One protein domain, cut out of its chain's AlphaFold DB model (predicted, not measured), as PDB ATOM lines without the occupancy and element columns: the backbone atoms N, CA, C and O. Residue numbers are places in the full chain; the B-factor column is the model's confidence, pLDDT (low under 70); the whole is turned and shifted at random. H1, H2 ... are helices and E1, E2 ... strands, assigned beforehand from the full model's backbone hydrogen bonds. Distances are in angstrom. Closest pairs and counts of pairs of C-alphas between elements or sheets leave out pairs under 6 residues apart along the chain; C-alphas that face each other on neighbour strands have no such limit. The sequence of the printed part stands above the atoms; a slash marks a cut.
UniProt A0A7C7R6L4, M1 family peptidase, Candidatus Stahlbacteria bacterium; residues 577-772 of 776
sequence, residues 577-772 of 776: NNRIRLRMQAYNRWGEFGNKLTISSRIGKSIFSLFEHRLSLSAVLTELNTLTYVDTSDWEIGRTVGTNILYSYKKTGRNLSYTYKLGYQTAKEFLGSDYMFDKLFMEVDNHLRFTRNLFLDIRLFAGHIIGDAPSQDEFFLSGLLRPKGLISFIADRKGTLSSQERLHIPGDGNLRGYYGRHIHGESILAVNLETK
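AT A GLANCE: This is residues 577 to 772 of the 776 residues of the protein "M1 family peptidase" of Candidatus Stahlbacteria bacterium (UniProt A0A7C7R6L4). The domain is one broad sheet of eight long strands, E1 to E8, twisted and curved into an open trough whose edge strands E1 and E8 stay apart. The long stretch from residue 709 to residue 762, which holds the short helix H1, loops about on the hollow side of the sheet. The 196 printed residues hold eight named strands and one named helix, along the chain E1 E2 E3 E4 E5 E6 E7 H1 E8; the sheet has the order E1 - E2 - E3 - E4 - E5 - E6 - E7 - E8, all antiparallel, and the class is mostly strand. The whole is compact and rounded, with a radius of gyration of the C-alphas of 17.9 A and spans of 49 by 42 by 32 A.

HOW THE PARTS SIT: E1, residues 578 to 589, is an edge strand and forms a hairpin with E2, residues 592 to 603, with N 583 and O 598 2.8 A apart, within hydrogen-bond range. E2 is the antiparallel neighbour of E3, residues 611 to 624, at 166 degrees, with N 595 to O 621 at 2.8 A. E3 pairs with E4, residues 638 to 651, through N 618 and O 644, 2.8 A. E4 and E5, residues 656 to 667, stand at 159 degrees, with N 647 to O 662 at 2.9 A. E5 pairs with E6, residues 676 to 689, through N 661 and O 683, 2.8 A. E6 and E7, residues 695 to 708, share N 684 to O 700 at 2.8 A. E1 to E7 form a meander, each strand the antiparallel neighbour of the one before. H1, residues 727 to 730, is not on the sheet and is too short for any O i to N i+4 pair. The edge strand E8, residues 763 to 771, is antiparallel to E7, with N 699 to O 768 at 2.9 A. Residues 715 to 716 pair with residues 760 to 761, antiparallel.

IN THESE COORDINATES: E1 begins at C-alpha 578 (-5.746, -11.994, 15.672) and is 33.9 A long. E2 is 33.2 A, E3 37.5 A, E4 38.4 A and E5 36.8 A long; E2 bends by 53 degrees at residue 595, E3 by 61 degrees at 621 and E4 by 63 degrees at 641. E6 is 42.7 A, E7 40.0 A and H1 5.3 A long. E8, 26.4 A long, ends at C-alpha 771 (-11.593, -10.805, 50.274).

THE WHOLE: The C-alphas of Phe 670 and Thr 691, 54.1 A apart, are the two farthest apart. The printed part has no cut; the links E3 to E4, E7 to H1 and H1 to E8 are long. The mean pLDDT of the printed part is 83.7; residues 605 to 609, 718 and 720 to 757 are under 70.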
ATOM      1  N   ASN A 577      -9.553 -13.851  15.151       77.56
ATOM      2  CA  ASN A 577      -8.864 -14.136  16.420       77.56
ATOM      3  C   ASN A 577      -7.516 -13.422  16.598       77.56
ATOM      4  O   ASN A 577      -6.874 -13.609  17.628       77.56
ATOM      5  N   ASN A 578      -7.046 -12.659  15.609       81.44
ATOM      6  CA  ASN A 578      -5.746 -11.994  15.672       81.44
ATOM      7  C   ASN A 578      -5.866 -10.528  15.245       81.44
ATOM      8  O   ASN A 578      -6.380 -10.223  14.161       81.44
ATOM      9  N   ARG A 579      -5.399  -9.629  16.115       87.00
ATOM     10  CA  ARG A 579      -5.438  -8.176  15.934       87.00
ATOM     11  C   ARG A 579      -4.063  -7.592  16.224       87.00
ATOM     12  O   ARG A 579      -3.616  -7.645  17.368       87.00
ATOM     13  N   ILE A 580      -3.452  -6.967  15.222       91.12
ATOM     14  CA  ILE A 580      -2.165  -6.281  15.353       91.12
ATOM     15  C   ILE A 580      -2.389  -4.780  15.213       91.12
ATOM     16  O   ILE A 580      -3.008  -4.324  14.249       91.12
ATOM     17  N   ARG A 581      -1.890  -4.004  16.176       92.62
ATOM     18  CA  ARG A 581      -2.001  -2.541  16.203       92.62
ATOM     19  C   ARG A 581      -0.645  -1.885  16.362       92.62
ATOM     20  O   ARG A 581       0.142  -2.310  17.205       92.62
ATOM     21  N   LEU A 582      -0.459  -0.806  15.613       95.19
ATOM     22  CA  LEU A 582       0.599   0.170  15.808       95.19
ATOM     23  C   LEU A 582       0.073   1.312  16.677       95.19
ATOM     24  O   LEU A 582      -1.033   1.805  16.445       95.19
ATOM     25  N   ARG A 583       0.873   1.749  17.647       96.62
ATOM     26  CA  ARG A 583       0.646   2.954  18.443       96.62
ATOM     27  C   ARG A 583       1.940   3.754  18.516       96.62
ATOM     28  O   ARG A 583       2.986   3.201  18.830       96.62
ATOM     29  N   MET A 584       1.844   5.044  18.252       97.94
ATOM     30  CA  MET A 584       2.916   6.024  18.383       97.94
ATOM     31  C   MET A 584       2.453   7.079  19.374       97.94
ATOM     32  O   MET A 584       1.305   7.510  19.307       97.94
ATOM     33  N   GLN A 585       3.311   7.481  20.297       97.56
ATOM     34  CA  GLN A 585       3.005   8.510  21.279       97.56
ATOM     35  C   GLN A 585       4.220   9.411  21.472       97.56
ATOM     36  O   GLN A 585       5.331   8.907  21.586       97.56
ATOM     37  N   ALA A 586       3.987  10.714  21.545       97.81
ATOM     38  CA  ALA A 586       4.970  11.719  21.923       97.81
ATOM     39  C   ALA A 586       4.339  12.650  22.959       97.81
ATOM     40  O   ALA A 586       3.205  13.104  22.778       97.81
ATOM     41  N   TYR A 587       5.032  12.930  24.055       95.19
ATOM     42  CA  TYR A 587       4.502  13.792  25.104       95.19
ATOM     43  C   TYR A 587       5.581  14.638  25.771       95.19
ATOM     44  O   TYR A 587       6.738  14.242  25.864       95.19
ATOM     45  N   ASN A 588       5.156  15.786  26.289       92.69
ATOM     46  CA  ASN A 588       5.889  16.590  27.256       92.69
ATOM     47  C   ASN A 588       4.897  17.039  28.330       92.69
ATOM     48  O   ASN A 588       3.952  17.782  28.049       92.69
ATOM     49  N   ARG A 589       5.056  16.509  29.542       87.81
ATOM     50  CA  ARG A 589       4.157  16.757  30.675       87.81
ATOM     51  C   ARG A 589       4.869  16.445  31.980       87.81
ATOM     52  O   ARG A 589       5.668  15.521  32.030       87.81
ATOM     53  N   TRP A 590       4.545  17.170  33.049       81.50
ATOM     54  CA  TRP A 590       5.135  16.941  34.378       81.50
ATOM     55  C   TRP A 590       6.680  16.933  34.393       81.50
ATOM     56  O   TRP A 590       7.278  16.164  35.133       81.50
ATOM     57  N   GLY A 591       7.338  17.744  33.557       85.12
ATOM     58  CA  GLY A 591       8.807  17.754  33.463       85.12
ATOM     59  C   GLY A 591       9.421  16.536  32.762       85.12
ATOM     60  O   GLY A 591      10.642  16.471  32.637       85.12
ATOM     61  N   GLU A 592       8.586  15.613  32.283       89.88
ATOM     62  CA  GLU A 592       8.970  14.412  31.553       89.88
ATOM     63  C   GLU A 592       8.640  14.570  30.066       89.88
ATOM     64  O   GLU A 592       7.495  14.843  29.678       89.88
ATOM     65  N   PHE A 593       9.649  14.356  29.233       94.62
ATOM     66  CA  PHE A 593       9.506  14.164  27.800       94.62
ATOM     67  C   PHE A 593       9.534  12.670  27.486       94.62
ATOM     68  O   PHE A 593      10.260  11.913  28.125       94.62
ATOM     69  N   GLY A 594       8.764  12.221  26.498       96.00
ATOM     70  CA  GLY A 594       8.871  10.836  26.070       96.00
ATOM     71  C   GLY A 594       8.290  10.546  24.700       96.00
ATOM     72  O   GLY A 594       7.318  11.165  24.262       96.00
ATOM     73  N   ASN A 595       8.882   9.549  24.048       97.56
ATOM     74  CA  ASN A 595       8.418   8.969  22.798       97.56
ATOM     75  C   ASN A 595       8.231   7.468  22.973       97.56
ATOM     76  O   ASN A 595       9.060   6.779  23.564       97.56
ATOM     77  N   LYS A 596       7.137   6.943  22.430       97.31
ATOM     78  CA  LYS A 596       6.819   5.524  22.511       97.31
ATOM     79  C   LYS A 596       6.271   5.017  21.192       97.31
ATOM     80  O   LYS A 596       5.217   5.455  20.737       97.31
ATOM     81  N   LEU A 597       6.949   4.028  20.628       98.19
ATOM     82  CA  LEU A 597       6.463   3.219  19.517       98.19
ATOM     83  C   LEU A 597       6.033   1.872  20.084       98.19
ATOM     84  O   LEU A 597       6.764   1.273  20.860       98.19
ATOM     85  N   THR A 598       4.834   1.392  19.774       98.00
ATOM     86  CA  THR A 598       4.326   0.111  20.277       98.00
ATOM     87  C   THR A 598       3.636  -0.667  19.177       98.00
ATOM     88  O   THR A 598       2.699  -0.169  18.554       98.00
ATOM     89  N   ILE A 599       4.037  -1.922  19.010       97.44
ATOM     90  CA  ILE A 599       3.299  -2.917  18.243       97.44
ATOM     91  C   ILE A 599       2.675  -3.876  19.246       97.44
ATOM     92  O   ILE A 599       3.355  -4.423  20.111       97.44
ATOM     93  N   SER A 600       1.363  -4.068  19.159       94.69
ATOM     94  CA  SER A 600       0.660  -5.018  20.019       94.69
ATOM     95  C   SER A 600      -0.138  -6.010  19.198       94.69
ATOM     96  O   SER A 600      -0.889  -5.613  18.309       94.69
ATOM     97  N   SER A 601       0.017  -7.287  19.524       93.25
ATOM     98  CA  SER A 601      -0.770  -8.396  19.008       93.25
ATOM     99  C   SER A 601      -1.735  -8.876  20.088       93.25
ATOM    100  O   SER A 601      -1.367  -8.984  21.259       93.25
ATOM    101  N   ARG A 602      -2.981  -9.147  19.707       89.06
ATOM    102  CA  ARG A 602      -3.967  -9.832  20.546       89.06
ATOM    103  C   ARG A 602      -4.439 -11.084  19.821       89.06
ATOM    104  O   ARG A 602      -5.065 -10.953  18.772       89.06
ATOM    105  N   ILE A 603      -4.136 -12.251  20.383       86.12
ATOM    106  CA  ILE A 603      -4.405 -13.583  19.829       86.12
ATOM    107  C   ILE A 603      -5.460 -14.283  20.693       86.12
ATOM    108  O   ILE A 603      -5.468 -14.140  21.912       86.12
ATOM    109  N   GLY A 604      -6.384 -15.008  20.064       74.75
ATOM    110  CA  GLY A 604      -7.504 -15.669  20.743       74.75
ATOM    111  C   GLY A 604      -8.641 -14.716  21.117       74.75
ATOM    112  O   GLY A 604      -9.730 -15.171  21.442       74.75
ATOM    113  N   LYS A 605      -8.436 -13.396  20.994       66.94
ATOM    114  CA  LYS A 605      -9.478 -12.391  21.210       66.94
ATOM    115  C   LYS A 605     -10.459 -12.395  20.033       66.94
ATOM    116  O   LYS A 605     -10.203 -11.747  19.018       66.94
ATOM    117  N   SER A 606     -11.582 -13.077  20.202       68.56
ATOM    118  CA  SER A 606     -12.750 -12.991  19.319       68.56
ATOM    119  C   SER A 606     -13.897 -12.258  20.026       68.56
ATOM    120  O   SER A 606     -13.762 -11.878  21.189       68.56
ATOM    121  N   ILE A 607     -15.016 -12.028  19.334       66.19
ATOM    122  CA  ILE A 607     -16.235 -11.509  19.985       66.19
ATOM    123  C   ILE A 607     -16.820 -12.538  20.980       66.19
ATOM    124  O   ILE A 607     -17.506 -12.155  21.920       66.19
ATOM    125  N   PHE A 608     -16.483 -13.820  20.824       68.69
ATOM    126  CA  PHE A 608     -17.047 -14.946  21.581       68.69
ATOM    127  C   PHE A 608     -16.056 -15.586  22.562       68.69
ATOM    128  O   PHE A 608     -16.416 -16.456  23.347       68.69
ATOM    129  N   SER A 609     -14.781 -15.192  22.518       69.56
ATOM    130  CA  SER A 609     -13.744 -15.828  23.323       69.56
ATOM    131  C   SER A 609     -13.712 -15.279  24.742       69.56
ATOM    132  O   SER A 609     -13.639 -14.070  24.971       69.56
ATOM    133  N   LEU A 610     -13.658 -16.200  25.702       75.12
ATOM    134  CA  LEU A 610     -13.424 -15.906  27.111       75.12
ATOM    135  C   LEU A 610     -11.941 -15.728  27.443       75.12
ATOM    136  O   LEU A 610     -11.619 -15.421  28.590       75.12
ATOM    137  N   PHE A 611     -11.036 -15.918  26.478       85.31
ATOM    138  CA  PHE A 611      -9.601 -15.768  26.688       85.31
ATOM    139  C   PHE A 611      -8.927 -14.871  25.647       85.31
ATOM    140  O   PHE A 611      -9.332 -14.787  24.489       85.31
ATOM    141  N   GLU A 612      -7.850 -14.210  26.054       88.31
ATOM    142  CA  GLU A 612      -6.974 -13.480  25.147       88.31
ATOM    143  C   GLU A 612      -5.513 -13.594  25.576       88.31
ATOM    144  O   GLU A 612      -5.173 -13.448  26.749       88.31
ATOM    145  N   HIS A 613      -4.645 -13.806  24.595       93.00
ATOM    146  CA  HIS A 613      -3.218 -13.560  24.710       93.00
ATOM    147  C   HIS A 613      -2.941 -12.178  24.139       93.00
ATOM    148  O   HIS A 613      -3.435 -11.820  23.068       93.00
ATOM    149  N   ARG A 614      -2.126 -11.393  24.823       93.94
ATOM    150  CA  ARG A 614      -1.661 -10.098  24.352       93.94
ATOM    151  C   ARG A 614      -0.151 -10.066  24.452       93.94
ATOM    152  O   ARG A 614       0.390 -10.247  25.531       93.94
ATOM    153  N   LEU A 615       0.499  -9.766  23.341       96.12
ATOM    154  CA  LEU A 615       1.920  -9.458  23.285       96.12
ATOM    155  C   LEU A 615       2.065  -7.997  22.873       96.12
ATOM    156  O   LEU A 615       1.446  -7.563  21.904       96.12
ATOM    157  N   SER A 616       2.825  -7.210  23.622       97.06
ATOM    158  CA  SER A 616       3.140  -5.821  23.287       97.06
ATOM    159  C   SER A 616       4.649  -5.649  23.287       97.06
ATOM    160  O   SER A 616       5.281  -5.939  24.294       97.06
ATOM    161  N   LEU A 617       5.195  -5.173  22.174       97.94
ATOM    162  CA  LEU A 617       6.583  -4.755  22.040       97.94
ATOM    163  C   LEU A 617       6.602  -3.235  21.908       97.94
ATOM    164  O   LEU A 617       5.890  -2.680  21.067       97.94
ATOM    165  N   SER A 618       7.397  -2.566  22.732       97.81
ATOM    166  CA  SER A 618       7.546  -1.119  22.714       97.81
ATOM    167  C   SER A 618       9.010  -0.714  22.627       97.81
ATOM    168  O   SER A 618       9.816  -1.247  23.374       97.81
ATOM    169  N   ALA A 619       9.320   0.278  21.796       97.69
ATOM    170  CA  ALA A 619      10.520   1.097  21.948       97.69
ATOM    171  C   ALA A 619      10.124   2.368  22.708       97.69
ATOM    172  O   ALA A 619       9.096   2.983  22.389       97.69
ATOM    173  N   VAL A 620      10.886   2.718  23.741       96.25
ATOM    174  CA  VAL A 620      10.559   3.794  24.678       96.25
ATOM    175  C   VAL A 620      11.781   4.679  24.875       96.25
ATOM    176  O   VAL A 620      12.865   4.187  25.163       96.25
ATOM    177  N   LEU A 621      11.574   5.986  24.740       96.94
ATOM    178  CA  LEU A 621      12.473   7.027  25.218       96.94
ATOM    179  C   LEU A 621      11.698   7.836  26.246       96.94
ATOM    180  O   LEU A 621      10.601   8.307  25.943       96.94
ATOM    181  N   THR A 622      12.248   7.996  27.440       95.25
ATOM    182  CA  THR A 622      11.697   8.857  28.488       95.25
ATOM    183  C   THR A 622      12.823   9.675  29.096       95.25
ATOM    184  O   THR A 622      13.903   9.154  29.321       95.25
ATOM    185  N   GLU A 623      12.596  10.958  29.339       95.81
ATOM    186  CA  GLU A 623      13.589  11.864  29.908       95.81
ATOM    187  C   GLU A 623      12.921  12.784  30.917       95.81
ATOM    188  O   GLU A 623      12.064  13.606  30.566       95.81
ATOM    189  N   LEU A 624      13.306  12.632  32.182       93.75
ATOM    190  CA  LEU A 624      12.876  13.514  33.252       93.75
ATOM    191  C   LEU A 624      13.909  14.624  33.419       93.75
ATOM    192  O   LEU A 624      15.004  14.386  33.906       93.75
ATOM    193  N   ASN A 625      13.537  15.849  33.052       91.44
ATOM    194  CA  ASN A 625      14.443  17.003  33.088       91.44
ATOM    195  C   ASN A 625      14.394  17.771  34.414       91.44
ATOM    196  O   ASN A 625      15.171  18.696  34.640       91.44
ATOM    197  N   THR A 626      13.397  17.499  35.257       89.62
ATOM    198  CA  THR A 626      13.180  18.271  36.479       89.62
ATOM    199  C   THR A 626      12.326  17.525  37.495       89.62
ATOM    200  O   THR A 626      11.281  16.971  37.157       89.62
ATOM    201  N   LEU A 627      12.714  17.615  38.769       88.44
ATOM    202  CA  LEU A 627      11.950  17.080  39.899       88.44
ATOM    203  C   LEU A 627      10.843  18.038  40.375       88.44
ATOM    204  O   LEU A 627      10.143  17.782  41.350       88.44
ATOM    205  N   THR A 628      10.623  19.176  39.698       86.88
ATOM    206  CA  THR A 628       9.623  20.169  40.134       86.88
ATOM    207  C   THR A 628       8.190  19.623  40.158       86.88
ATOM    208  O   THR A 628       7.356  20.185  40.859       86.88
ATOM    209  N   TYR A 629       7.895  18.532  39.456       81.69
ATOM    210  CA  TYR A 629       6.543  17.977  39.342       81.69
ATOM    211  C   TYR A 629       6.333  16.656  40.074       81.69
ATOM    212  O   TYR A 629       5.236  16.114  39.984       81.69
ATOM    213  N   VAL A 630       7.360  16.126  40.736       81.06
ATOM    214  CA  VAL A 630       7.372  14.788  41.335       81.06
ATOM    215  C   VAL A 630       7.992  14.826  42.733       81.06
ATOM    216  O   VAL A 630       8.644  15.811  43.089       81.06
ATOM    217  N   ASP A 631       7.748  13.793  43.534       79.69
ATOM    218  CA  ASP A 631       8.399  13.601  44.827       79.69
ATOM    219  C   ASP A 631       9.871  13.238  44.620       79.69
ATOM    220  O   ASP A 631      10.183  12.294  43.902       79.69
ATOM    221  N   THR A 632      10.785  13.989  45.225       84.56
ATOM    222  CA  THR A 632      12.227  13.740  45.091       84.56
ATOM    223  C   THR A 632      12.669  12.442  45.761       84.56
ATOM    224  O   THR A 632      13.783  12.003  45.519       84.56
ATOM    225  N   SER A 633      11.823  11.844  46.603       82.06
ATOM    226  CA  SER A 633      12.115  10.585  47.297       82.06
ATOM    227  C   SER A 633      11.911   9.349  46.414       82.06
ATOM    228  O   SER A 633      12.410   8.287  46.757       82.06
ATOM    229  N   ASP A 634      11.171   9.480  45.303       82.75
ATOM    230  CA  ASP A 634      10.813   8.366  44.404       82.75
ATOM    231  C   ASP A 634      11.302   8.578  42.953       82.75
ATOM    232  O   ASP A 634      10.983   7.774  42.074       82.75
ATOM    233  N   TRP A 635      11.972   9.700  42.658       87.88
ATOM    234  CA  TRP A 635      12.275  10.124  41.286       87.88
ATOM    235  C   TRP A 635      13.669  10.726  41.136       87.88
ATOM    236  O   TRP A 635      14.045  11.647  41.862       87.88
ATOM    237  N   GLU A 636      14.345  10.319  40.067       91.94
ATOM    238  CA  GLU A 636      15.664  10.792  39.662       91.94
ATOM    239  C   GLU A 636      15.630  11.385  38.248       91.94
ATOM    240  O   GLU A 636      14.902  10.930  37.357       91.94
ATOM    241  N   ILE A 637      16.417  12.447  38.049       94.81
ATOM    242  CA  ILE A 637      16.606  13.078  36.739       94.81
ATOM    243  C   ILE A 637      17.388  12.127  35.839       94.81
ATOM    244  O   ILE A 637      18.333  11.477  36.273       94.81
ATOM    245  N   GLY A 638      17.022  12.096  34.564       95.50
ATOM    246  CA  GLY A 638      17.792  11.401  33.544       95.50
ATOM    247  C   GLY A 638      16.923  10.796  32.458       95.50
ATOM    248  O   GLY A 638      15.688  10.903  32.456       95.50
ATOM    249  N   ARG A 639      17.605  10.188  31.496       96.31
ATOM    250  CA  ARG A 639      17.046   9.641  30.269       96.31
ATOM    251  C   ARG A 639      17.122   8.121  30.273       96.31
ATOM    252  O   ARG A 639      18.190   7.542  30.422       96.31
ATOM    253  N   THR A 640      15.996   7.472  30.004       96.12
ATOM    254  CA  THR A 640      15.916   6.038  29.729       96.12
ATOM    255  C   THR A 640      15.559   5.800  28.265       96.12
ATOM    256  O   THR A 640      14.546   6.298  27.758       96.12
ATOM    257  N   VAL A 641      16.397   5.031  27.563       97.38
ATOM    258  CA  VAL A 641      16.148   4.604  26.177       97.38
ATOM    259  C   VAL A 641      16.270   3.092  26.079       97.38
ATOM    260  O   VAL A 641      17.325   2.519  26.350       97.38
ATOM    261  N   GLY A 642      15.192   2.433  25.656       96.56
ATOM    262  CA  GLY A 642      15.221   0.992  25.457       96.56
ATOM    263  C   GLY A 642      13.889   0.386  25.045       96.56
ATOM    264  O   GLY A 642      13.133   0.975  24.263       96.56
ATOM    265  N   THR A 643      13.631  -0.839  25.503       96.75
ATOM    266  CA  THR A 643      12.503  -1.642  25.016       96.75
ATOM    267  C   THR A 643      11.694  -2.267  26.139       96.75
ATOM    268  O   THR A 643      12.225  -2.626  27.184       96.75
ATOM    269  N   ASN A 644      10.390  -2.421  25.897       96.75
ATOM    270  CA  ASN A 644       9.485  -3.094  26.816       96.75
ATOM    271  C   ASN A 644       8.756  -4.207  26.066       96.75
ATOM    272  O   ASN A 644       8.100  -3.958  25.051       96.75
ATOM    273  N   ILE A 645       8.810  -5.416  26.605       97.94
ATOM    274  CA  ILE A 645       8.047  -6.573  26.156       97.94
ATOM    275  C   ILE A 645       7.049  -6.907  27.255       97.94
ATOM    276  O   ILE A 645       7.421  -7.118  28.403       97.94
ATOM    277  N   LEU A 646       5.768  -6.953  26.911       97.31
ATOM    278  CA  LEU A 646       4.715  -7.376  27.825       97.31
ATOM    279  C   LEU A 646       3.889  -8.472  27.172       97.31
ATOM    280  O   LEU A 646       3.149  -8.216  26.216       97.31
ATOM    281  N   TYR A 647       3.982  -9.669  27.730       97.75
ATOM    282  CA  TYR A 647       3.033 -10.736  27.490       97.75
ATOM    283  C   TYR A 647       1.977 -10.732  28.594       97.75
ATOM    284  O   TYR A 647       2.289 -10.597  29.775       97.75
ATOM    285  N   SER A 648       0.714 -10.893  28.223       95.50
ATOM    286  CA  SER A 648      -0.346 -11.175  29.177       95.50
ATOM    287  C   SER A 648      -1.340 -12.173  28.616       95.50
ATOM    288  O   SER A 648      -1.799 -12.013  27.486       95.50
ATOM    289  N   TYR A 649      -1.737 -13.134  29.430       95.12
ATOM    290  CA  TYR A 649      -2.846 -14.033  29.167       95.12
ATOM    291  C   TYR A 649      -3.976 -13.721  30.138       95.12
ATOM    292  O   TYR A 649      -3.749 -13.588  31.336       95.12
ATOM    293  N   LYS A 650      -5.192 -13.584  29.626       91.69
ATOM    294  CA  LYS A 650      -6.380 -13.330  30.437       91.69
ATOM    295  C   LYS A 650      -7.452 -14.334  30.066       91.69
ATOM    296  O   LYS A 650      -7.763 -14.456  28.887       91.69
ATOM    297  N   LYS A 651      -8.066 -14.975  31.059       90.25
ATOM    298  CA  LYS A 651      -9.330 -15.703  30.910       90.25
ATOM    299  C   LYS A 651     -10.366 -15.105  31.848       90.25
ATOM    300  O   LYS A 651     -10.116 -14.953  33.040       90.25
ATOM    301  N   THR A 652     -11.523 -14.757  31.304       84.56
ATOM    302  CA  THR A 652     -12.641 -14.190  32.059       84.56
ATOM    303  C   THR A 652     -13.731 -15.239  32.173       84.56
ATOM    304  O   THR A 652     -14.208 -15.750  31.166       84.56
ATOM    305  N   GLY A 653     -14.139 -15.561  33.392       81.81
ATOM    306  CA  GLY A 653     -15.226 -16.494  33.662       81.81
ATOM    307  C   GLY A 653     -16.120 -15.987  34.786       81.81
ATOM    308  O   GLY A 653     -15.751 -15.103  35.557       81.81
ATOM    309  N   ARG A 654     -17.327 -16.555  34.881       80.00
ATOM    310  CA  ARG A 654     -18.355 -16.117  35.842       80.00
ATOM    311  C   ARG A 654     -17.920 -16.267  37.306       80.00
ATOM    312  O   ARG A 654     -18.214 -15.385  38.111       80.00
ATOM    313  N   ASN A 655     -17.255 -17.379  37.622       86.94
ATOM    314  CA  ASN A 655     -16.818 -17.723  38.981       86.94
ATOM    315  C   ASN A 655     -15.293 -17.746  39.135       86.94
ATOM    316  O   ASN A 655     -14.793 -17.664  40.247       86.94
ATOM    317  N   LEU A 656     -14.557 -17.867  38.032       88.00
ATOM    318  CA  LEU A 656     -13.103 -17.877  38.020       88.00
ATOM    319  C   LEU A 656     -12.638 -17.007  36.864       88.00
ATOM    320  O   LEU A 656     -13.020 -17.242  35.718       88.00
ATOM    321  N   SER A 657     -11.819 -16.013  37.171       90.38
ATOM    322  CA  SER A 657     -11.079 -15.242  36.180       90.38
ATOM    323  C   SER A 657      -9.618 -15.213  36.582       90.38
ATOM    324  O   SER A 657      -9.314 -15.124  37.767       90.38
ATOM    325  N   TYR A 658      -8.715 -15.268  35.615       91.94
ATOM    326  CA  TYR A 658      -7.291 -15.162  35.898       91.94
ATOM    327  C   TYR A 658      -6.564 -14.372  34.823       91.94
ATOM    328  O   TYR A 658      -6.919 -14.409  33.640       91.94
ATOM    329  N   THR A 659      -5.566 -13.612  35.260       92.88
ATOM    330  CA  THR A 659      -4.696 -12.798  34.417       92.88
ATOM    331  C   THR A 659      -3.255 -13.093  34.787       92.88
ATOM    332  O   THR A 659      -2.856 -12.890  35.925       92.88
ATOM    333  N   TYR A 660      -2.469 -13.546  33.820       95.50
ATOM    334  CA  TYR A 660      -1.038 -13.785  33.977       95.50
ATOM    335  C   TYR A 660      -0.290 -12.772  33.126       95.50
ATOM    336  O   TYR A 660      -0.656 -12.561  31.968       95.50
ATOM    337  N   LYS A 661       0.738 -12.134  33.676       95.81
ATOM    338  CA  LYS A 661       1.583 -11.165  32.979       95.81
ATOM    339  C   LYS A 661       3.042 -11.554  33.148       95.81
ATOM    340  O   LYS A 661       3.454 -11.960  34.227       95.81
ATOM    341  N   LEU A 662       3.803 -11.394  32.076       97.56
ATOM    342  CA  LEU A 662       5.256 -11.470  32.067       97.56
ATOM    343  C   LEU A 662       5.761 -10.220  31.356       97.56
ATOM    344  O   LEU A 662       5.382  -9.959  30.209       97.56
ATOM    345  N   GLY A 663       6.557  -9.427  32.053       97.06
ATOM    346  CA  GLY A 663       7.084  -8.170  31.560       97.06
ATOM    347  C   GLY A 663       8.599  -8.143  31.621       97.06
ATOM    348  O   GLY A 663       9.191  -8.553  32.609       97.06
ATOM    349  N   TYR A 664       9.203  -7.626  30.561       97.75
ATOM    350  CA  TYR A 664      10.622  -7.329  30.475       97.75
ATOM    351  C   TYR A 664      10.781  -5.881  30.008       97.75
ATOM    352  O   TYR A 664      10.141  -5.471  29.038       97.75
ATOM    353  N   GLN A 665      11.581  -5.097  30.714       96.75
ATOM    354  CA  GLN A 665      11.916  -3.715  30.386       96.75
ATOM    355  C   GLN A 665      13.429  -3.568  30.435       96.75
ATOM    356  O   GLN A 665      14.074  -4.117  31.318       96.75
ATOM    357  N   THR A 666      13.990  -2.826  29.494       96.88
ATOM    358  CA  THR A 666      15.431  -2.602  29.433       96.88
ATOM    359  C   THR A 666      15.735  -1.165  29.062       96.88
ATOM    360  O   THR A 666      14.966  -0.543  28.322       96.88
ATOM    361  N   ALA A 667      16.864  -0.673  29.552       96.88
ATOM    362  CA  ALA A 667      17.471   0.583  29.154       96.88
ATOM    363  C   ALA A 667      18.951   0.324  28.849       96.88
ATOM    364  O   ALA A 667      19.608  -0.424  29.578       96.88
ATOM    365  N   LYS A 668      19.459   0.864  27.735       94.19
ATOM    366  CA  LYS A 668      20.815   0.568  27.254       94.19
ATOM    367  C   LYS A 668      21.568   1.839  26.884       94.19
ATOM    368  O   LYS A 668      21.094   2.630  26.072       94.19
ATOM    369  N   GLU A 669      22.777   1.977  27.416       93.38
ATOM    370  CA  GLU A 669      23.652   3.133  27.193       93.38
ATOM    371  C   GLU A 669      23.956   3.369  25.706       93.38
ATOM    372  O   GLU A 669      23.854   4.493  25.225       93.38
ATOM    373  N   PHE A 670      24.202   2.306  24.927       91.06
ATOM    374  CA  PHE A 670      24.469   2.423  23.484       91.06
ATOM    375  C   PHE A 670      23.284   2.984  22.669       91.06
ATOM    376  O   PHE A 670      23.454   3.345  21.506       91.06
ATOM    377  N   LEU A 671      22.082   3.057  23.257       91.12
ATOM    378  CA  LEU A 671      20.905   3.721  22.682       91.12
ATOM    379  C   LEU A 671      20.747   5.179  23.160       91.12
ATOM    380  O   LEU A 671      19.766   5.829  22.799       91.12
ATOM    381  N   GLY A 672      21.686   5.695  23.958       92.69
ATOM    382  CA  GLY A 672      21.659   7.036  24.548       92.69
ATOM    383  C   GLY A 672      20.879   7.130  25.862       92.69
ATOM    384  O   GLY A 672      20.274   8.169  26.123       92.69
ATOM    385  N   SER A 673      20.826   6.044  26.637       95.50
ATOM    386  CA  SER A 673      20.255   6.002  27.991       95.50
ATOM    387  C   SER A 673      21.314   6.370  29.036       95.50
ATOM    388  O   SER A 673      22.433   5.881  28.930       95.50
ATOM    389  N   ASP A 674      20.950   7.146  30.058       96.94
ATOM    390  CA  ASP A 674      21.821   7.446  31.211       96.94
ATOM    391  C   ASP A 674      21.921   6.250  32.177       96.94
ATOM    392  O   ASP A 674      22.847   6.157  32.971       96.94
ATOM    393  N   TYR A 675      20.965   5.321  32.076       95.50
ATOM    394  CA  TYR A 675      20.829   4.133  32.921       95.50
ATOM    395  C   TYR A 675      21.002   2.849  32.105       95.50
ATOM    396  O   TYR A 675      20.573   2.787  30.940       95.50
ATOM    397  N   MET A 676      21.556   1.803  32.726       96.75
ATOM    398  CA  MET A 676      21.745   0.484  32.118       96.75
ATOM    399  C   MET A 676      21.159  -0.607  33.012       96.75
ATOM    400  O   MET A 676      21.807  -1.068  33.949       96.75
ATOM    401  N   PHE A 677      19.964  -1.083  32.661       97.38
ATOM    402  CA  PHE A 677      19.305  -2.131  33.430       97.38
ATOM    403  C   PHE A 677      18.452  -3.074  32.587       97.38
ATOM    404  O   PHE A 677      18.041  -2.766  31.465       97.38
ATOM    405  N   ASP A 678      18.154  -4.225  33.181       97.75
ATOM    406  CA  ASP A 678      17.206  -5.226  32.719       97.75
ATOM    407  C   ASP A 678      16.236  -5.562  33.860       97.75
ATOM    408  O   ASP A 678      16.616  -6.133  34.876       97.75
ATOM    409  N   LYS A 679      14.963  -5.200  33.691       96.88
ATOM    410  CA  LYS A 679      13.882  -5.414  34.656       96.88
ATOM    411  C   LYS A 679      12.962  -6.523  34.168       96.88
ATOM    412  O   LYS A 679      12.276  -6.358  33.158       96.88
ATOM    413  N   LEU A 680      12.893  -7.622  34.908       97.25
ATOM    414  CA  LEU A 680      11.975  -8.733  34.662       97.25
ATOM    415  C   LEU A 680      10.924  -8.780  35.769       97.25
ATOM    416  O   LEU A 680      11.253  -8.677  36.947       97.25
ATOM    417  N   PHE A 681       9.659  -8.970  35.408       94.56
ATOM    418  CA  PHE A 681       8.603  -9.200  36.387       94.56
ATOM    419  C   PHE A 681       7.535 -10.154  35.874       94.56
ATOM    420  O   PHE A 681       7.252 -10.231  34.676       94.56
ATOM    421  N   MET A 682       6.888 -10.834  36.808       95.12
ATOM    422  CA  MET A 682       5.707 -11.635  36.560       95.12
ATOM    423  C   MET A 682       4.600 -11.292  37.547       95.12
ATOM    424  O   MET A 682       4.845 -10.928  38.695       95.12
ATOM    425  N   GLU A 683       3.369 -11.442  37.084       92.25
ATOM    426  CA  GLU A 683       2.180 -11.213  37.886       92.25
ATOM    427  C   GLU A 683       1.139 -12.279  37.574       92.25
ATOM    428  O   GLU A 683       0.852 -12.561  36.410       92.25
ATOM    429  N   VAL A 684       0.575 -12.868  38.616       93.31
ATOM    430  CA  VAL A 684      -0.463 -13.887  38.540       93.31
ATOM    431  C   VAL A 684      -1.622 -13.413  39.398       93.31
ATOM    432  O   VAL A 684      -1.560 -13.493  40.618       93.31
ATOM    433  N   ASP A 685      -2.680 -12.941  38.749       90.69
ATOM    434  CA  ASP A 685      -3.912 -12.474  39.379       90.69
ATOM    435  C   ASP A 685      -5.009 -13.532  39.184       90.69
ATOM    436  O   ASP A 685      -5.352 -13.860  38.046       90.69
ATOM    437  N   ASN A 686      -5.600 -14.053  40.260       92.31
ATOM    438  CA  ASN A 686      -6.734 -14.977  40.215       92.31
ATOM    439  C   ASN A 686      -7.896 -14.424  41.041       92.31
ATOM    440  O   ASN A 686      -7.758 -14.208  42.239       92.31
ATOM    441  N   HIS A 687      -9.055 -14.279  40.409       90.81
ATOM    442  CA  HIS A 687     -10.310 -13.918  41.056       90.81
ATOM    443  C   HIS A 687     -11.204 -15.154  41.159       90.81
ATOM    444  O   HIS A 687     -11.700 -15.660  40.146       90.81
ATOM    445  N   LEU A 688     -11.426 -15.621  42.384       91.75
ATOM    446  CA  LEU A 688     -12.293 -16.744  42.726       91.75
ATOM    447  C   LEU A 688     -13.566 -16.216  43.373       91.75
ATOM    448  O   LEU A 688     -13.547 -15.645  44.459       91.75
ATOM    449  N   ARG A 689     -14.709 -16.439  42.739       89.50
ATOM    450  CA  ARG A 689     -16.003 -15.993  43.239       89.50
ATOM    451  C   ARG A 689     -16.843 -17.186  43.678       89.50
ATOM    452  O   ARG A 689     -17.333 -17.951  42.849       89.50
ATOM    453  N   PHE A 690     -17.070 -17.284  44.986       88.00
ATOM    454  CA  PHE A 690     -17.887 -18.330  45.603       88.00
ATOM    455  C   PHE A 690     -19.376 -17.962  45.607       88.00
ATOM    456  O   PHE A 690     -20.232 -18.793  45.319       88.00
ATOM    457  N   THR A 691     -19.712 -16.696  45.893       84.50
ATOM    458  CA  THR A 691     -21.098 -16.187  45.867       84.50
ATOM    459  C   THR A 691     -21.165 -14.775  45.265       84.50
ATOM    460  O   THR A 691     -20.186 -14.258  44.740       84.50
ATOM    461  N   ARG A 692     -22.331 -14.106  45.275       77.31
ATOM    462  CA  ARG A 692     -22.412 -12.674  44.893       77.31
ATOM    463  C   ARG A 692     -21.657 -11.752  45.858       77.31
ATOM    464  O   ARG A 692     -21.250 -10.676  45.440       77.31
ATOM    465  N   ASN A 693     -21.492 -12.169  47.114       82.75
ATOM    466  CA  ASN A 693     -20.935 -11.336  48.179       82.75
ATOM    467  C   ASN A 693     -19.611 -11.868  48.746       82.75
ATOM    468  O   ASN A 693     -18.974 -11.146  49.501       82.75
ATOM    469  N   LEU A 694     -19.209 -13.089  48.379       87.38
ATOM    470  CA  LEU A 694     -17.982 -13.743  48.828       87.38
ATOM    471  C   LEU A 694     -17.091 -14.064  47.623       87.38
ATOM    472  O   LEU A 694     -17.497 -14.812  46.728       87.38
ATOM    473  N   PHE A 695     -15.883 -13.511  47.629       88.81
ATOM    474  CA  PHE A 695     -14.837 -13.753  46.637       88.81
ATOM    475  C   PHE A 695     -13.467 -13.752  47.309       88.81
ATOM    476  O   PHE A 695     -13.314 -13.188  48.388       88.81
ATOM    477  N   LEU A 696     -12.488 -14.356  46.655       90.50
ATOM    478  CA  LEU A 696     -11.087 -14.348  47.028       90.50
ATOM    479  C   LEU A 696     -10.274 -13.930  45.804       90.50
ATOM    480  O   LEU A 696     -10.310 -14.600  44.773       90.50
ATOM    481  N   ASP A 697      -9.556 -12.827  45.932       88.69
ATOM    482  CA  ASP A 697      -8.540 -12.391  44.988       88.69
ATOM    483  C   ASP A 697      -7.177 -12.839  45.506       88.69
ATOM    484  O   ASP A 697      -6.799 -12.545  46.641       88.69
ATOM    485  N   ILE A 698      -6.456 -13.585  44.676       90.31
ATOM    486  CA  ILE A 698      -5.103 -14.058  44.949       90.31
ATOM    487  C   ILE A 698      -4.196 -13.429  43.912       90.31
ATOM    488  O   ILE A 698      -4.353 -13.688  42.717       90.31
ATOM    489  N   ARG A 699      -3.226 -12.649  44.368       88.62
ATOM    490  CA  ARG A 699      -2.198 -12.075  43.511       88.62
ATOM    491  C   ARG A 699      -0.823 -12.529  43.964       88.62
ATOM    492  O   ARG A 699      -0.493 -12.437  45.142       88.62
ATOM    493  N   LEU A 700      -0.024 -12.991  43.014       90.44
ATOM    494  CA  LEU A 700       1.400 -13.246  43.182       90.44
ATOM    495  C   LEU A 700       2.164 -12.332  42.230       90.44
ATOM    496  O   LEU A 700       1.899 -12.325  41.029       90.44
ATOM    497  N   PHE A 701       3.099 -11.563  42.770       89.31
ATOM    498  CA  PHE A 701       3.954 -10.665  42.010       89.31
ATOM    499  C   PHE A 701       5.409 -10.932  42.376       89.31
ATOM    500  O   PHE A 701       5.756 -10.980  43.554       89.31
ATOM    501  N   ALA A 702       6.254 -11.097  41.370       92.19
ATOM    502  CA  ALA A 702       7.686 -11.253  41.562       92.19
ATOM    503  C   ALA A 702       8.426 -10.450  40.502       92.19
ATOM    504  O   ALA A 702       7.995 -10.400  39.347       92.19
ATOM    505  N   GLY A 703       9.537  -9.833  40.875       94.50
ATOM    506  CA  GLY A 703      10.349  -9.080  39.938       94.50
ATOM    507  C   GLY A 703      11.767  -8.868  40.428       94.50
ATOM    508  O   GLY A 703      12.026  -8.895  41.630       94.50
ATOM    509  N   HIS A 704      12.669  -8.685  39.471       96.88
ATOM    510  CA  HIS A 704      14.080  -8.430  39.705       96.88
ATOM    511  C   HIS A 704      14.635  -7.471  38.642       96.88
ATOM    512  O   HIS A 704      14.244  -7.546  37.471       96.88
ATOM    513  N   ILE A 705      15.510  -6.565  39.064       97.56
ATOM    514  CA  ILE A 705      16.267  -5.632  38.230       97.56
ATOM    515  C   ILE A 705      17.731  -6.052  38.288       97.56
ATOM    516  O   ILE A 705      18.259  -6.316  39.359       97.56
ATOM    517  N   ILE A 706      18.368  -6.113  37.124       97.12
ATOM    518  CA  ILE A 706      19.805  -6.326  36.976       97.12
ATOM    519  C   ILE A 706      20.394  -5.042  36.402       97.12
ATOM    520  O   ILE A 706      19.959  -4.607  35.335       97.12
ATOM    521  N   GLY A 707      21.400  -4.478  37.068       95.19
ATOM    522  CA  GLY A 707      22.037  -3.224  36.668       95.19
ATOM    523  C   GLY A 707      21.434  -2.008  37.367       95.19
ATOM    524  O   GLY A 707      20.740  -2.146  38.367       95.19
ATOM    525  N   ASP A 708      21.715  -0.830  36.825       94.19
ATOM    526  CA  ASP A 708      21.402   0.457  37.441       94.19
ATOM    527  C   ASP A 708      20.140   1.059  36.813       94.19
ATOM    528  O   ASP A 708      20.141   1.462  35.643       94.19
ATOM    529  N   ALA A 709      19.039   1.038  37.565       94.06
ATOM    530  CA  ALA A 709      17.753   1.599  37.169       94.06
ATOM    531  C   ALA A 709      17.457   2.852  38.001       94.06
ATOM    532  O   ALA A 709      17.720   2.842  39.198       94.06
ATOM    533  N   PRO A 710      16.841   3.895  37.417       93.62
ATOM    534  CA  PRO A 710      16.465   5.064  38.198       93.62
ATOM    535  C   PRO A 710      15.382   4.713  39.223       93.62
ATOM    536  O   PRO A 710      14.536   3.856  38.938       93.62
ATOM    537  N   SER A 711      15.306   5.449  40.340       90.62
ATOM    538  CA  SER A 711      14.362   5.144  41.438       90.62
ATOM    539  C   SER A 711      12.916   4.932  40.967       90.62
ATOM    540  O   SER A 711      12.231   4.012  41.410       90.62
ATOM    541  N   GLN A 712      12.437   5.722  39.994       87.50
ATOM    542  CA  GLN A 712      11.069   5.602  39.469       87.50
ATOM    543  C   GLN A 712      10.768   4.294  38.712       87.50
ATOM    544  O   GLN A 712       9.596   3.981  38.472       87.50
ATOM    545  N   ASP A 713      11.801   3.565  38.291       90.06
ATOM    546  CA  ASP A 713      11.714   2.272  37.615       90.06
ATOM    547  C   ASP A 713      12.015   1.099  38.565       90.06
ATOM    548  O   ASP A 713      11.979  -0.048  38.120       90.06
ATOM    549  N   GLU A 714      12.211   1.323  39.866       90.88
ATOM    550  CA  GLU A 714      12.331   0.252  40.860       90.88
ATOM    551  C   GLU A 714      10.992  -0.458  41.152       90.88
ATOM    552  O   GLU A 714       9.931  -0.153  40.581       90.88
ATOM    553  N   PHE A 715      11.020  -1.490  41.999       87.56
ATOM    554  CA  PHE A 715       9.811  -2.131  42.506       87.56
ATOM    555  C   PHE A 715       9.378  -1.517  43.832       87.56
ATOM    556  O   PHE A 715      10.002  -1.731  44.864       87.56
ATOM    557  N   PHE A 716       8.249  -0.816  43.815       81.12
ATOM    558  CA  PHE A 716       7.666  -0.225  45.014       81.12
ATOM    559  C   PHE A 716       6.720  -1.200  45.710       81.12
ATOM    560  O   PHE A 716       5.847  -1.806  45.080       81.12
ATOM    561  N   LEU A 717       6.831  -1.287  47.036       75.94
ATOM    562  CA  LEU A 717       5.984  -2.159  47.856       75.94
ATOM    563  C   LEU A 717       4.498  -1.764  47.801       75.94
ATOM    564  O   LEU A 717       3.608  -2.614  47.869       75.94
ATOM    565  N   SER A 718       4.220  -0.471  47.651       68.69
ATOM    566  CA  SER A 718       2.863   0.070  47.500       68.69
ATOM    567  C   SER A 718       2.258  -0.152  46.107       68.69
ATOM    568  O   SER A 718       1.061   0.071  45.934       68.69
ATOM    569  N   GLY A 719       3.048  -0.600  45.123       72.88
ATOM    570  CA  GLY A 719       2.616  -0.757  43.737       72.88
ATOM    571  C   GLY A 719       3.019   0.395  42.822       72.88
ATOM    572  O   GLY A 719       4.170   0.814  42.789       72.88
ATOM    573  N   LEU A 720       2.098   0.874  41.985       68.50
ATOM    574  CA  LEU A 720       2.442   1.860  40.956       68.50
ATOM    575  C   LEU A 720       2.625   3.282  41.521       68.50
ATOM    576  O   LEU A 720       1.710   3.869  42.101       68.50
ATOM    577  N   LEU A 721       3.751   3.922  41.176       69.12
ATOM    578  CA  LEU A 721       3.978   5.362  41.392       69.12
ATOM    579  C   LEU A 721       2.991   6.270  40.639       69.12
ATOM    580  O   LEU A 721       2.781   7.428  40.996       69.12
ATOM    581  N   ARG A 722       2.402   5.778  39.539       67.12
ATOM    582  CA  ARG A 722       1.472   6.544  38.695       67.12
ATOM    583  C   ARG A 722       0.050   5.995  38.843       67.12
ATOM    584  O   ARG A 722      -0.248   4.962  38.232       67.12
ATOM    585  N   PRO A 723      -0.861   6.684  39.557       57.50
ATOM    586  CA  PRO A 723      -2.255   6.265  39.615       57.50
ATOM    587  C   PRO A 723      -2.899   6.331  38.220       57.50
ATOM    588  O   PRO A 723      -2.655   7.249  37.432       57.50
ATOM    589  N   LYS A 724      -3.739   5.341  37.901       55.25
ATOM    590  CA  LYS A 724      -4.501   5.289  36.643       55.25
ATOM    591  C   LYS A 724      -5.831   6.048  36.783       55.25
ATOM    592  O   LYS A 724      -6.463   6.021  37.833       55.25
ATOM    593  N   GLY A 725      -6.307   6.656  35.694       55.72
ATOM    594  CA  GLY A 725      -7.677   7.183  35.589       55.72
ATOM    595  C   GLY A 725      -7.869   8.615  36.104       55.72
ATOM    596  O   GLY A 725      -6.957   9.428  36.042       55.72
ATOM    597  N   LEU A 726      -9.075   8.938  36.587       46.12
ATOM    598  CA  LEU A 726      -9.488  10.301  36.983       46.12
ATOM    599  C   LEU A 726      -8.566  10.937  38.043       46.12
ATOM    600  O   LEU A 726      -8.400  12.152  38.074       46.12
ATOM    601  N   ILE A 727      -7.902  10.103  38.845       53.00
ATOM    602  CA  ILE A 727      -6.938  10.513  39.871       53.00
ATOM    603  C   ILE A 727      -5.722  11.218  39.245       53.00
ATOM    604  O   ILE A 727      -5.222  12.179  39.822       53.00
ATOM    605  N   SER A 728      -5.301  10.856  38.022       53.38
ATOM    606  CA  SER A 728      -4.184  11.533  37.339       53.38
ATOM    607  C   SER A 728      -4.492  12.977  36.926       53.38
ATOM    608  O   SER A 728      -3.577  13.712  36.561       53.38
ATOM    609  N   PHE A 729      -5.770  13.376  36.920       49.28
ATOM    610  CA  PHE A 729      -6.187  14.754  36.641       49.28
ATOM    611  C   PHE A 729      -6.189  15.641  37.891       49.28
ATOM    612  O   PHE A 729      -6.150  16.861  37.746       49.28
ATOM    613  N   ILE A 730      -6.252  15.040  39.085       49.25
ATOM    614  CA  ILE A 730      -6.475  15.738  40.361       49.25
ATOM    615  C   ILE A 730      -5.220  15.700  41.247       49.25
ATOM    616  O   ILE A 730      -4.975  16.645  41.991       49.25
ATOM    617  N   ALA A 731      -4.410  14.641  41.162       54.69
ATOM    618  CA  ALA A 731      -3.218  14.493  41.987       54.69
ATOM    619  C   ALA A 731      -2.015  15.240  41.386       54.69
ATOM    620  O   ALA A 731      -1.555  14.940  40.280       54.69
ATOM    621  N   ASP A 732      -1.486  16.200  42.146       59.00
ATOM    622  CA  ASP A 732      -0.095  16.627  42.017       59.00
ATOM    623  C   ASP A 732       0.798  15.443  42.427       59.00
ATOM    624  O   ASP A 732       0.485  14.769  43.408       59.00
ATOM    625  N   ARG A 733       1.889  15.149  41.703       64.50
ATOM    626  CA  ARG A 733       2.780  14.021  42.067       64.50
ATOM    627  C   ARG A 733       3.761  14.406  43.184       64.50
ATOM    628  O   ARG A 733       4.794  13.766  43.336       64.50
ATOM    629  N   LYS A 734       3.444  15.470  43.924       62.50
ATOM    630  CA  LYS A 734       4.197  16.021  45.049       62.50
ATOM    631  C   LYS A 734       3.360  15.981  46.325       62.50
ATOM    632  O   LYS A 734       2.227  16.464  46.326       62.50
ATOM    633  N   GLY A 735       3.954  15.509  47.421       55.81
ATOM    634  CA  GLY A 735       3.403  15.621  48.772       55.81
ATOM    635  C   GLY A 735       2.213  14.699  49.064       55.81
ATOM    636  O   GLY A 735       2.110  13.598  48.531       55.81
ATOM    637  N   THR A 736       1.285  15.188  49.897       48.50
ATOM    638  CA  THR A 736       0.227  14.445  50.625       48.50
ATOM    639  C   THR A 736      -0.808  13.681  49.784       48.50
ATOM    640  O   THR A 736      -1.756  13.127  50.338       48.50
ATOM    641  N   LEU A 737      -0.678  13.653  48.457       52.38
ATOM    642  CA  LEU A 737      -1.530  12.892  47.533       52.38
ATOM    643  C   LEU A 737      -0.748  11.816  46.759       52.38
ATOM    644  O   LEU A 737      -1.273  11.268  45.787       52.38
ATOM    645  N   SER A 738       0.477  11.496  47.195       57.22
ATOM    646  CA  SER A 738       1.269  10.392  46.650       57.22
ATOM    647  C   SER A 738       0.494   9.068  46.716       57.22
ATOM    648  O   SER A 738      -0.194   8.775  47.705       57.22
ATOM    649  N   SER A 739       0.614   8.245  45.665       58.50
ATOM    650  CA  SER A 739       0.050   6.889  45.666       58.50
ATOM    651  C   SER A 739       0.657   6.006  46.758       58.50
ATOM    652  O   SER A 739      -0.014   5.087  47.213       58.50
ATOM    653  N   GLN A 740       1.864   6.336  47.229       60.59
ATOM    654  CA  GLN A 740       2.543   5.676  48.348       60.59
ATOM    655  C   GLN A 740       1.858   5.926  49.698       60.59
ATOM    656  O   GLN A 740       1.903   5.083  50.589       60.59
ATOM    657  N   GLU A 741       1.244   7.098  49.879       58.72
ATOM    658  CA  GLU A 741       0.869   7.575  51.211       58.72
ATOM    659  C   GLU A 741      -0.617   7.407  51.529       58.72
ATOM    660  O   GLU A 741      -0.972   7.068  52.658       58.72
ATOM    661  N   ARG A 742      -1.511   7.710  50.578       59.16
ATOM    662  CA  ARG A 742      -2.938   7.932  50.905       59.16
ATOM    663  C   ARG A 742      -3.942   7.270  49.973       59.16
ATOM    664  O   ARG A 742      -5.141   7.316  50.255       59.16
ATOM    665  N   LEU A 743      -3.497   6.674  48.869       58.97
ATOM    666  CA  LEU A 743      -4.394   6.110  47.864       58.97
ATOM    667  C   LEU A 743      -4.345   4.590  47.877       58.97
ATOM    668  O   LEU A 743      -3.326   3.971  47.611       58.97
ATOM    669  N   HIS A 744      -5.505   3.988  48.112       57.03
ATOM    670  CA  HIS A 744      -5.702   2.573  47.855       57.03
ATOM    671  C   HIS A 744      -5.814   2.340  46.344       57.03
ATOM    672  O   HIS A 744      -6.772   2.815  45.723       57.03
ATOM    673  N   ILE A 745      -4.884   1.585  45.760       56.94
ATOM    674  CA  ILE A 745      -4.949   1.154  44.359       56.94
ATOM    675  C   ILE A 745      -5.297  -0.339  44.346       56.94
ATOM    676  O   ILE A 745      -4.441  -1.161  44.650       56.94
ATOM    677  N   PRO A 746      -6.545  -0.733  44.033       45.72
ATOM    678  CA  PRO A 746      -6.916  -2.147  43.983       45.72
ATOM    679  C   PRO A 746      -6.020  -2.938  43.012       45.72
ATOM    680  O   PRO A 746      -5.897  -2.541  41.850       45.72
ATOM    681  N   GLY A 747      -5.439  -4.054  43.472       47.81
ATOM    682  CA  GLY A 747      -4.616  -4.955  42.651       47.81
ATOM    683  C   GLY A 747      -3.097  -4.728  42.677       47.81
ATOM    684  O   GLY A 747      -2.412  -5.292  41.834       47.81
ATOM    685  N   ASP A 748      -2.567  -3.933  43.609       55.19
ATOM    686  CA  ASP A 748      -1.124  -3.751  43.837       55.19
ATOM    687  C   ASP A 748      -0.663  -4.418  45.158       55.19
ATOM    688  O   ASP A 748      -1.464  -5.036  45.856       55.19
ATOM    689  N   GLY A 749       0.635  -4.348  45.504       54.50
ATOM    690  CA  GLY A 749       1.222  -4.992  46.699       54.50
ATOM    691  C   GLY A 749       0.611  -4.548  48.043       54.50
ATOM    692  O   GLY A 749       0.715  -5.280  49.024       54.50
ATOM    693  N   ASN A 750      -0.076  -3.398  48.068       60.91
ATOM    694  CA  ASN A 750      -1.100  -2.962  49.035       60.91
ATOM    695  C   ASN A 750      -0.895  -3.311  50.522       60.91
ATOM    696  O   ASN A 750      -1.849  -3.653  51.231       60.91
ATOM    697  N   LEU A 751       0.308  -3.124  51.061       56.22
ATOM    698  CA  LEU A 751       0.479  -3.115  52.513       56.22
ATOM    699  C   LEU A 751      -0.007  -1.779  53.095       56.22
ATOM    700  O   LEU A 751       0.709  -0.778  53.122       56.22
ATOM    701  N   ARG A 752      -1.251  -1.771  53.593       51.03
ATOM    702  CA  ARG A 752      -1.773  -0.704  54.460       51.03
ATOM    703  C   ARG A 752      -0.911  -0.654  55.726       51.03
ATOM    704  O   ARG A 752      -1.013  -1.552  56.553       51.03
ATOM    705  N   GLY A 753      -0.071   0.371  55.882       52.12
ATOM    706  CA  GLY A 753       0.699   0.555  57.123       52.12
ATOM    707  C   GLY A 753       2.036   1.288  57.009       52.12
ATOM    708  O   GLY A 753       2.584   1.676  58.035       52.12
ATOM    709  N   TYR A 754       2.552   1.530  55.801       59.53
ATOM    710  CA  TYR A 754       3.883   2.122  55.591       59.53
ATOM    711  C   TYR A 754       3.831   3.595  55.152       59.53
ATOM    712  O   TYR A 754       4.545   4.010  54.241       59.53
ATOM    713  N   TYR A 755       2.976   4.390  55.805       58.94
ATOM    714  CA  TYR A 755       2.873   5.832  55.553       58.94
ATOM    715  C   TYR A 755       4.244   6.513  55.716       58.94
ATOM    716  O   TYR A 755       4.893   6.348  56.750       58.94
ATOM    717  N   GLY A 756       4.679   7.260  54.695       61.66
ATOM    718  CA  GLY A 756       5.924   8.036  54.706       61.66
ATOM    719  C   GLY A 756       7.226   7.232  54.595       61.66
ATOM    720  O   GLY A 756       8.283   7.787  54.872       61.66
ATOM    721  N   ARG A 757       7.189   5.935  54.238       69.81
ATOM    722  CA  ARG A 757       8.402   5.088  54.186       69.81
ATOM    723  C   ARG A 757       8.988   4.818  52.793       69.81
ATOM    724  O   ARG A 757      10.030   4.179  52.754       69.81
ATOM    725  N   HIS A 758       8.352   5.269  51.702       75.06
ATOM    726  CA  HIS A 758       8.862   5.203  50.310       75.06
ATOM    727  C   HIS A 758       9.683   3.932  49.994       75.06
ATOM    728  O   HIS A 758      10.833   3.993  49.576       75.06
ATOM    729  N   ILE A 759       9.120   2.749  50.273       80.38
ATOM    730  CA  ILE A 759       9.872   1.486  50.218       80.38
ATOM    731  C   ILE A 759       9.916   0.972  48.776       80.38
ATOM    732  O   ILE A 759       8.876   0.599  48.216       80.38
ATOM    733  N   HIS A 760      11.123   0.913  48.220       86.44
ATOM    734  CA  HIS A 760      11.433   0.413  46.885       86.44
ATOM    735  C   HIS A 760      12.764  -0.342  46.868       86.44
ATOM    736  O   HIS A 760      13.503  -0.328  47.856       86.44
ATOM    737  N   GLY A 761      12.993  -1.094  45.795       89.81
ATOM    738  CA  GLY A 761      14.254  -1.777  45.556       89.81
ATOM    739  C   GLY A 761      14.275  -2.544  44.237       89.81
ATOM    740  O   GLY A 761      13.286  -2.626  43.499       89.81
ATOM    741  N   GLU A 762      15.413  -3.182  43.977       94.31
ATOM    742  CA  GLU A 762      15.672  -3.969  42.766       94.31
ATOM    743  C   GLU A 762      14.875  -5.275  42.699       94.31
ATOM    744  O   GLU A 762      14.635  -5.809  41.618       94.31
ATOM    745  N   SER A 763      14.463  -5.813  43.847       93.25
ATOM    746  CA  SER A 763      13.792  -7.111  43.943       93.25
ATOM    747  C   SER A 763      12.515  -7.018  44.755       93.25
ATOM    748  O   SER A 763      12.474  -6.377  45.802       93.25
ATOM    749  N   ILE A 764      11.484  -7.731  44.315       89.19
ATOM    750  CA  ILE A 764      10.246  -7.868  45.073       89.19
ATOM    751  C   ILE A 764       9.670  -9.268  44.909       89.19
ATOM    752  O   ILE A 764       9.647  -9.837  43.817       89.19
ATOM    753  N   LEU A 765       9.147  -9.793  46.011       89.75
ATOM    754  CA  LEU A 765       8.245 -10.930  46.030       89.75
ATOM    755  C   LEU A 765       7.062 -10.550  46.915       89.75
ATOM    756  O   LEU A 765       7.237 -10.229  48.087       89.75
ATOM    757  N   ALA A 766       5.863 -10.571  46.345       84.19
ATOM    758  CA  ALA A 766       4.639 -10.213  47.039       84.19
ATOM    759  C   ALA A 766       3.546 -11.250  46.775       84.19
ATOM    760  O   ALA A 766       3.338 -11.694  45.642       84.19
ATOM    761  N   VAL A 767       2.831 -11.607  47.842       87.44
ATOM    762  CA  VAL A 767       1.617 -12.423  47.791       87.44
ATOM    763  C   VAL A 767       0.513 -11.653  48.495       87.44
ATOM    764  O   VAL A 767       0.642 -11.290  49.662       87.44
ATOM    765  N   ASN A 768      -0.577 -11.409  47.780       83.69
ATOM    766  CA  ASN A 768      -1.717 -10.648  48.258       83.69
ATOM    767  C   ASN A 768      -2.959 -11.537  48.244       83.69
ATOM    768  O   ASN A 768      -3.253 -12.198  47.247       83.69
ATOM    769  N   LEU A 769      -3.691 -11.519  49.357       86.56
ATOM    770  CA  LEU A 769      -4.981 -12.177  49.507       86.56
ATOM    771  C   LEU A 769      -6.002 -11.110  49.879       86.56
ATOM    772  O   LEU A 769      -5.924 -10.520  50.956       86.56
ATOM    773  N   GLU A 770      -6.957 -10.857  48.993       84.94
ATOM    774  CA  GLU A 770      -8.032  -9.902  49.242       84.94
ATOM    775  C   GLU A 770      -9.382 -10.620  49.236       84.94
ATOM    776  O   GLU A 770      -9.695 -11.428  48.364       84.94
ATOM    777  N   THR A 771     -10.213 -10.326  50.230       85.00
ATOM    778  CA  THR A 771     -11.593 -10.805  50.274       85.00
ATOM    779  C   THR A 771     -12.504  -9.734  50.841       85.00
ATOM    780  O   THR A 771     -12.094  -8.879  51.632       85.00
ATOM    781  N   LYS A 772     -13.773  -9.774  50.446       78.81
ATOM    782  CA  LYS A 772     -14.793  -8.923  51.041       78.81
ATOM    783  C   LYS A 772     -15.347  -9.590  52.293       78.81
ATOM    784  O   LYS A 772     -16.100 -10.557  52.204       78.81
TER     785      LYS A 772